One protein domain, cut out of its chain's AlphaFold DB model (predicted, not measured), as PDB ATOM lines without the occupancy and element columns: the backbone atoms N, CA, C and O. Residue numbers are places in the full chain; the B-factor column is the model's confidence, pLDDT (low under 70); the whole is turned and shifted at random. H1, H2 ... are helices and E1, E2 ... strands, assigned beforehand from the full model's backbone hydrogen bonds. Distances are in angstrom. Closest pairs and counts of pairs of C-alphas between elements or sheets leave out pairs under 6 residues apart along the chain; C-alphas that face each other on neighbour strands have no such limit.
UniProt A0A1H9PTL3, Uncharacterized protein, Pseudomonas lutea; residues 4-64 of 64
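Overview. This is residues 4 to 64 of the 64 residues of an uncharacterized protein of Pseudomonas lutea (UniProt A0A1H9PTL3). Two short helices cover one face of a small three-stranded antiparallel sheet, whose other face is bare. H1 lies over the inner strand E1, and H2 sits over the edge strand E2 and reaches past one end of the sheet. The 61 printed residues have two named helices and three named strands, in the order E1 E2 H1 H2 E3; the sheet's order is E2 E1 E3 and the class is mixed. The whole is compact, with a radius of gyration of the C-alphas of 10.4 A and spans of 33 by 28 by 16 A.

Along the chain. E1, residues 4 to 8, begins at C-alpha 4 (-164.999, 148.162, 100.752) and is 12.8 A long. E2 is residues 15 to 18, H1 residues 21 to 27. H2, residues 39 to 48, is 14.5 A long. E3, residues 58 to 63, is 16.7 A long and ends at C-alpha 63 (-162.559, 147.740, 94.830).

Arrangement. E1 and E2 form a hairpin, with N 5 and O 18 within hydrogen-bond range at 2.8 A. E3 is antiparallel to E1 at 155 degrees, with N 6 and O 60 at 2.9 A. H1 runs along E1 at 16 degrees on the local plane, at a height over the sheet of 8.5 A; its closest C-alphas to E1 are Ala 24 and Tyr 5, 6.3 A apart. H2 is on the same face, over E2 and only just not over E1, on which 2 of its 10 C-alphas fall. H1 and H2 touch, closest at the C-alphas of Ala 27 and Thr 41, 4.7 A, at a steep tilt of 39 degrees, the same way. In both helices every O i to N i+4 pair is within hydrogen-bond range.

Size, cuts and confidence. The C-alphas of Asp 51 and Val 64 are the two farthest apart, at 33.6 A. The printed part has no cut. The link H1 to H2, 11 residues, is long. No printed residue has pLDDT under 70.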
ATOM      1  N   LEU A   4    -164.895 148.811  99.453       95.25
ATOM      2  CA  LEU A   4    -164.999 148.162 100.752       95.25
ATOM      3  C   LEU A   4    -163.721 148.452 101.546       95.25
ATOM      4  O   LEU A   4    -162.616 148.311 101.022       95.25
ATOM      5  N   TYR A   5    -163.882 148.855 102.801       96.31
ATOM      6  CA  TYR A   5    -162.802 149.153 103.736       96.31
ATOM      7  C   TYR A   5    -162.745 148.033 104.769       96.31
ATOM      8  O   TYR A   5    -163.694 147.846 105.525       96.31
ATOM      9  N   LEU A   6    -161.664 147.259 104.771       96.69
ATOM     10  CA  LEU A   6    -161.450 146.170 105.721       96.69
ATOM     11  C   LEU A   6    -160.537 146.649 106.845       96.69
ATOM     12  O   LEU A   6    -159.438 147.118 106.562       96.69
ATOM     13  N   VAL A   7    -160.969 146.508 108.094       96.62
ATOM     14  CA  VAL A   7    -160.167 146.805 109.288       96.62
ATOM     15  C   VAL A   7    -159.696 145.489 109.887       96.62
ATOM     16  O   VAL A   7    -160.525 144.640 110.212       96.62
ATOM     17  N   TRP A   8    -158.382 145.299 109.988       96.56
ATOM     18  CA  TRP A   8    -157.763 144.060 110.469       96.56
ATOM     19  C   TRP A   8    -157.307 144.184 111.918       96.56
ATOM     20  O   TRP A   8    -156.700 145.187 112.280       96.56
ATOM     21  N   ASN A   9    -157.517 143.145 112.727       92.88
ATOM     22  CA  ASN A   9    -156.927 143.088 114.067       92.88
ATOM     23  C   ASN A   9    -155.385 143.001 114.000       92.88
ATOM     24  O   ASN A   9    -154.825 142.699 112.943       92.88
ATOM     25  N   GLU A  10    -154.686 143.221 115.121       89.88
ATOM     26  CA  GLU A  10    -153.210 143.270 115.161       89.88
ATOM     27  C   GLU A  10    -152.551 142.036 114.519       89.88
ATOM     28  O   GLU A  10    -151.618 142.133 113.717       89.88
ATOM     29  N   ASN A  11    -153.104 140.855 114.802       91.19
ATOM     30  CA  ASN A  11    -152.587 139.579 114.311       91.19
ATOM     31  C   ASN A  11    -152.954 139.269 112.849       91.19
ATOM     32  O   ASN A  11    -152.550 138.226 112.327       91.19
ATOM     33  N   LYS A  12    -153.734 140.135 112.185       91.00
ATOM     34  CA  LYS A  12    -154.284 139.949 110.831       91.00
ATOM     35  C   LYS A  12    -155.022 138.617 110.642       91.00
ATOM     36  O   LYS A  12    -154.997 138.028 109.560       91.00
ATOM     37  N   SER A  13    -155.658 138.116 111.699       93.69
ATOM     38  CA  SER A  13    -156.429 136.868 111.674       93.69
ATOM     39  C   SER A  13    -157.894 137.102 111.327       93.69
ATOM     40  O   SER A  13    -158.537 136.232 110.742       93.69
ATOM     41  N   GLU A  14    -158.419 138.266 111.700       94.88
ATOM     42  CA  GLU A  14    -159.825 138.626 111.570       94.88
ATOM     43  C   GLU A  14    -159.937 140.054 111.040       94.88
ATOM     44  O   GLU A  14    -159.082 140.903 111.310       94.88
ATOM     45  N   CYS A  15    -160.992 140.310 110.268       95.44
ATOM     46  CA  CYS A  15    -161.310 141.648 109.796       95.44
ATOM     47  C   CYS A  15    -162.808 141.912 109.795       95.44
ATOM     48  O   CYS A  15    -163.626 140.994 109.677       95.44
ATOM     49  N   ILE A  16    -163.141 143.195 109.865       95.38
ATOM     50  CA  ILE A  16    -164.491 143.716 109.696       95.38
ATOM     51  C   ILE A  16    -164.533 144.639 108.476       95.38
ATOM     52  O   ILE A  16    -163.576 145.359 108.195       95.38
ATOM     53  N   GLY A  17    -165.622 144.582 107.709       95.12
ATOM     54  CA  GLY A  17    -165.774 145.338 106.469       95.12
ATOM     55  C   GLY A  17    -166.802 146.457 106.578       95.12
ATOM     56  O   GLY A  17    -167.926 146.225 107.022       95.12
ATOM     57  N   PHE A  18    -166.445 147.637 106.078       95.00
ATOM     58  CA  PHE A  18    -167.302 148.815 106.008       95.00
ATOM     59  C   PHE A  18    -167.427 149.319 104.573       95.00
ATOM     60  O   PHE A  18    -166.510 149.195 103.760       95.00
ATOM     61  N   THR A  19    -168.577 149.908 104.255       94.25
ATOM     62  CA  THR A  19    -168.789 150.621 102.980       94.25
ATOM     63  C   THR A  19    -168.566 152.125 103.118       94.25
ATOM     64  O   THR A  19    -168.262 152.788 102.127       94.25
ATOM     65  N   ASP A  20    -168.663 152.646 104.342       93.19
ATOM     66  CA  ASP A  20    -168.265 154.004 104.694       93.19
ATOM     67  C   ASP A  20    -166.812 154.008 105.187       93.19
ATOM     68  O   ASP A  20    -166.386 153.133 105.945       93.19
ATOM     69  N   LYS A  21    -166.037 154.993 104.734       93.75
ATOM     70  CA  LYS A  21    -164.642 155.158 105.142       93.75
ATOM     71  C   LYS A  21    -164.534 155.664 106.579       93.75
ATOM     72  O   LYS A  21    -163.615 155.271 107.287       93.75
ATOM     73  N   HIS A  22    -165.452 156.526 106.996       93.19
ATOM     74  CA  HIS A  22    -165.415 157.158 108.303       93.19
ATOM     75  C   HIS A  22    -165.636 156.138 109.426       93.19
ATOM     76  O   HIS A  22    -164.889 156.133 110.402       93.19
ATOM     77  N   ASP A  23    -166.580 155.212 109.243       93.94
ATOM     78  CA  ASP A  23    -166.787 154.099 110.178       93.94
ATOM     79  C   ASP A  23    -165.541 153.210 110.289       93.94
ATOM     80  O   ASP A  23    -165.173 152.805 111.392       93.94
ATOM     81  N   ALA A  24    -164.860 152.948 109.166       95.00
ATOM     82  CA  ALA A  24    -163.616 152.182 109.153       95.00
ATOM     83  C   ALA A  24    -162.474 152.911 109.880       95.00
ATOM     84  O   ALA A  24    -161.707 152.276 110.595       95.00
ATOM     85  N   GLU A  25    -162.362 154.233 109.724       94.88
ATOM     86  CA  GLU A  25    -161.371 155.059 110.428       94.88
ATOM     87  C   GLU A  25    -161.607 155.077 111.943       94.88
ATOM     88  O   GLU A  25    -160.652 154.941 112.711       94.88
ATOM     89  N   GLN A  26    -162.870 155.153 112.376       93.62
ATOM     90  CA  GLN A  26    -163.241 155.035 113.787       93.62
ATOM     91  C   GLN A  26    -162.967 153.623 114.327       93.62
ATOM     92  O   GLN A  26    -162.378 153.472 115.397       93.62
ATOM     93  N   ALA A  27    -163.309 152.578 113.565       93.81
ATOM     94  CA  ALA A  27    -163.014 151.191 113.930       93.81
ATOM     95  C   ALA A  27    -161.522 150.909 113.999       93.81
ATOM     96  O   ALA A  27    -161.107 150.085 114.809       93.81
ATOM     97  N   ALA A  28    -160.723 151.612 113.201       95.12
ATOM     98  CA  ALA A  28    -159.280 151.503 113.210       95.12
ATOM     99  C   ALA A  28    -158.586 152.343 114.289       95.12
ATOM    100  O   ALA A  28    -157.365 152.278 114.384       95.12
ATOM    101  N   GLY A  29    -159.317 153.141 115.074       92.44
ATOM    102  CA  GLY A  29    -158.719 154.035 116.071       92.44
ATOM    103  C   GLY A  29    -157.945 155.216 115.467       92.44
ATOM    104  O   GLY A  29    -157.178 155.872 116.166       92.44
ATOM    105  N   LEU A  30    -158.129 155.509 114.173       91.06
ATOM    106  CA  LEU A  30    -157.501 156.658 113.503       91.06
ATOM    107  C   LEU A  30    -158.230 157.972 113.806       91.06
ATOM    108  O   LEU A  30    -157.654 159.057 113.695       91.06
ATOM    109  N   THR A  31    -159.500 157.871 114.184       90.06
ATOM    110  CA  THR A  31    -160.356 158.979 114.602       90.06
ATOM    111  C   THR A  31    -161.116 158.585 115.860       90.06
ATOM    112  O   THR A  31    -161.468 157.417 116.019       90.06
ATOM    113  N   GLU A  32    -161.406 159.552 116.736       85.00
ATOM    114  CA  GLU A  32    -162.243 159.304 117.915       85.00
ATOM    115  C   GLU A  32    -163.617 158.748 117.519       85.00
ATOM    116  O   GLU A  32    -164.205 159.167 116.518       85.00
ATOM    117  N   ILE A  33    -164.133 157.822 118.331       82.25
ATOM    118  CA  ILE A  33    -165.484 157.285 118.164       82.25
ATOM    119  C   ILE A  33    -166.483 158.412 118.440       82.25
ATOM    120  O   ILE A  33    -166.545 158.959 119.544       82.25
ATOM    121  N   GLY A  34    -167.241 158.785 117.412       78.44
ATOM    122  CA  GLY A  34    -168.232 159.854 117.469       78.44
ATOM    123  C   GLY A  34    -169.648 159.346 117.749       78.44
ATOM    124  O   GLY A  34    -169.919 158.150 117.761       78.44
ATOM    125  N   LEU A  35    -170.596 160.278 117.907       72.38
ATOM    126  CA  LEU A  35    -172.031 159.963 118.047       72.38
ATOM    127  C   LEU A  35    -172.648 159.333 116.783       72.38
ATOM    128  O   LEU A  35    -173.718 158.736 116.863       72.38
ATOM    129  N   GLU A  36    -172.002 159.489 115.628       79.00
ATOM    130  CA  GLU A  36    -172.442 158.972 114.324       79.00
ATOM    131  C   GLU A  36    -171.616 157.748 113.905       79.00
ATOM    132  O   GLU A  36    -171.211 157.621 112.755       79.00
ATOM    133  N   CYS A  37    -171.311 156.878 114.864       81.19
ATOM    134  CA  CYS A  37    -170.543 155.661 114.652       81.19
ATOM    135  C   CYS A  37    -171.468 154.468 114.374       81.19
ATOM    136  O   CYS A  37    -172.505 154.311 115.026       81.19
ATOM    137  N   ALA A  38    -171.101 153.595 113.434       87.25
ATOM    138  CA  ALA A  38    -171.780 152.315 113.283       87.25
ATOM    139  C   ALA A  38    -171.656 151.459 114.558       87.25
ATOM    140  O   ALA A  38    -170.570 151.266 115.097       87.25
ATOM    141  N   THR A  39    -172.744 150.807 114.976       90.50
ATOM    142  CA  THR A  39    -172.726 149.859 116.113       90.50
ATOM    143  C   THR A  39    -171.729 148.711 115.929       90.50
ATOM    144  O   THR A  39    -171.226 148.145 116.896       90.50
ATOM    145  N   LEU A  40    -171.423 148.366 114.676       91.50
ATOM    146  CA  LEU A  40    -170.388 147.397 114.314       91.50
ATOM    147  C   LEU A  40    -168.976 147.873 114.680       91.50
ATOM    148  O   LEU A  40    -168.155 147.059 115.089       91.50
ATOM    149  N   THR A  41    -168.704 149.170 114.553       93.12
ATOM    150  CA  THR A  41    -167.428 149.774 114.943       93.12
ATOM    151  C   THR A  41    -167.238 149.723 116.455       93.12
ATOM    152  O   THR A  41    -166.170 149.324 116.915       93.12
ATOM    153  N   GLU A  42    -168.276 150.063 117.225       91.44
ATOM    154  CA  GLU A  42    -168.245 149.964 118.690       91.44
ATOM    155  C   GLU A  42    -167.976 148.523 119.136       91.44
ATOM    156  O   GLU A  42    -167.037 148.278 119.886       91.44
ATOM    157  N   ALA A  43    -168.726 147.558 118.595       92.94
ATOM    158  CA  ALA A  43    -168.550 146.144 118.922       92.94
ATOM    159  C   ALA A  43    -167.159 145.614 118.533       92.94
ATOM    160  O   ALA A  43    -166.569 144.829 119.267       92.94
ATOM    161  N   TRP A  44    -166.617 146.038 117.388       93.69
ATOM    162  CA  TRP A  44    -165.263 145.669 116.971       93.69
ATOM    163  C   TRP A  44    -164.208 146.173 117.961       93.69
ATOM    164  O   TRP A  44    -163.336 145.414 118.385       93.69
ATOM    165  N   ARG A  45    -164.310 147.447 118.352       91.50
ATOM    166  CA  ARG A  45    -163.387 148.081 119.298       91.50
ATOM    167  C   ARG A  45    -163.506 147.475 120.693       91.50
ATOM    168  O   ARG A  45    -162.479 147.242 121.310       91.50
ATOM    169  N   GLU A  46    -164.712 147.142 121.147       92.06
ATOM    170  CA  GLU A  46    -164.927 146.448 122.425       92.06
ATOM    171  C   GLU A  46    -164.244 145.067 122.459       92.06
ATOM    172  O   GLU A  46    -163.732 144.643 123.488       92.06
ATOM    173  N   ILE A  47    -164.199 144.352 121.330       92.19
ATOM    174  CA  ILE A  47    -163.605 143.007 121.278       92.19
ATOM    175  C   ILE A  47    -162.075 143.055 121.228       92.19
ATOM    176  O   ILE A  47    -161.429 142.228 121.871       92.19
ATOM    177  N   TYR A  48    -161.503 143.957 120.426       91.12
ATOM    178  CA  TYR A  48    -160.067 143.930 120.127       91.12
ATOM    179  C   TYR A  48    -159.264 145.062 120.768       91.12
ATOM    180  O   TYR A  48    -158.091 144.842 121.018       91.12
ATOM    181  N   ALA A  49    -159.873 146.212 121.072       85.50
ATOM    182  CA  ALA A  49    -159.180 147.420 121.534       85.50
ATOM    183  C   ALA A  49    -159.654 147.941 122.908       85.50
ATOM    184  O   ALA A  49    -159.253 149.032 123.310       85.50
ATOM    185  N   ASP A  50    -160.518 147.221 123.634       80.75
ATOM    186  CA  ASP A  50    -161.005 147.662 124.956       80.75
ATOM    187  C   ASP A  50    -159.889 147.645 126.012       80.75
ATOM    188  O   ASP A  50    -159.771 148.564 126.824       80.75
ATOM    189  N   ASP A  51    -159.010 146.640 125.947       82.06
ATOM    190  CA  ASP A  51    -157.833 146.537 126.818       82.06
ATOM    191  C   ASP A  51    -156.730 147.551 126.438       82.06
ATOM    192  O   ASP A  51    -155.941 147.966 127.293       82.06
ATOM    193  N   GLU A  52    -156.690 147.984 125.173       84.88
ATOM    194  CA  GLU A  52    -155.696 148.910 124.615       84.88
ATOM    195  C   GLU A  52    -156.386 150.020 123.796       84.88
ATOM    196  O   GLU A  52    -156.382 150.003 122.566       84.88
ATOM    197  N   PRO A  53    -156.972 151.042 124.450       77.12
ATOM    198  CA  PRO A  53    -157.802 152.045 123.774       77.12
ATOM    199  C   PRO A  53    -157.041 152.895 122.746       77.12
ATOM    200  O   PRO A  53    -157.658 153.457 121.840       77.12
ATOM    201  N   ASP A  54    -155.715 152.977 122.853       83.06
ATOM    202  CA  ASP A  54    -154.845 153.675 121.902       83.06
ATOM    203  C   ASP A  54    -154.403 152.788 120.718       83.06
ATOM    204  O   ASP A  54    -153.645 153.241 119.856       83.06
ATOM    205  N   GLU A  55    -154.850 151.528 120.662       87.94
ATOM    206  CA  GLU A  55    -154.531 150.608 119.573       87.94
ATOM    207  C   GLU A  55    -155.072 151.135 118.240       87.94
ATOM    208  O   GLU A  55    -156.222 151.580 118.136       87.94
ATOM    209  N   GLN A  56    -154.225 151.069 117.211       92.88
ATOM    210  CA  GLN A  56    -154.569 151.446 115.846       92.88
ATOM    211  C   GLN A  56    -154.488 150.233 114.929       92.88
ATOM    212  O   GLN A  56    -153.456 149.564 114.849       92.88
ATOM    213  N   PHE A  57    -155.561 149.993 114.185       94.44
ATOM    214  CA  PHE A  57    -155.668 148.867 113.266       94.44
ATOM    215  C   PHE A  57    -155.350 149.262 111.820       94.44
ATOM    216  O   PHE A  57    -155.464 150.418 111.411       94.44
ATOM    217  N   GLU A  58    -154.977 148.272 111.010       95.75
ATOM    218  CA  GLU A  58    -154.732 148.475 109.583       95.75
ATOM    219  C   GLU A  58    -156.053 148.536 108.805       95.75
ATOM    220  O   GLU A  58    -156.884 147.633 108.920       95.75
ATOM    221  N   ILE A  59    -156.207 149.557 107.954       96.94
ATOM    222  CA  ILE A  59    -157.294 149.638 106.970       96.94
ATOM    223  C   ILE A  59    -156.776 149.235 105.590       96.94
ATOM    224  O   ILE A  59    -155.823 149.818 105.072       96.94
ATOM    225  N   GLN A  60    -157.463 148.293 104.952       97.06
ATOM    226  CA  GLN A  60    -157.242 147.897 103.569       97.06
ATOM    227  C   GLN A  60    -158.430 148.311 102.686       97.06
ATOM    228  O   GLN A  60    -159.572 147.941 102.955       97.06
ATOM    229  N   GLU A  61    -158.161 149.034 101.594       96.81
ATOM    230  CA  GLU A  61    -159.166 149.385 100.577       96.81
ATOM    231  C   GLU A  61    -159.262 148.295  99.495       96.81
ATOM    232  O   GLU A  61    -158.249 147.866  98.938       96.81
ATOM    233  N   VAL A  62    -160.486 147.873  99.168       96.00
ATOM    234  CA  VAL A  62    -160.787 146.890  98.115       96.00
ATOM    235  C   VAL A  62    -161.843 147.456  97.165       96.00
ATOM    236  O   VAL A  62    -162.901 147.906  97.603       96.00
ATOM    237  N   ASP A  63    -161.571 147.411  95.861       93.38
ATOM    238  CA  ASP A  63    -162.559 147.740  94.830       93.38
ATOM    239  C   ASP A  63    -163.480 146.539  94.556       93.38
ATOM    240  O   ASP A  63    -163.006 145.415  94.355       93.38
ATOM    241  N   VAL A  64    -164.793 146.792  94.517       84.81
ATOM    242  CA  VAL A  64    -165.858 145.813  94.230       84.81
ATOM    243  C   VAL A  64    -166.798 146.255  93.103       84.81
ATOM    244  O   VAL A  64    -167.032 147.478  92.894       84.81
TER     245      VAL A  64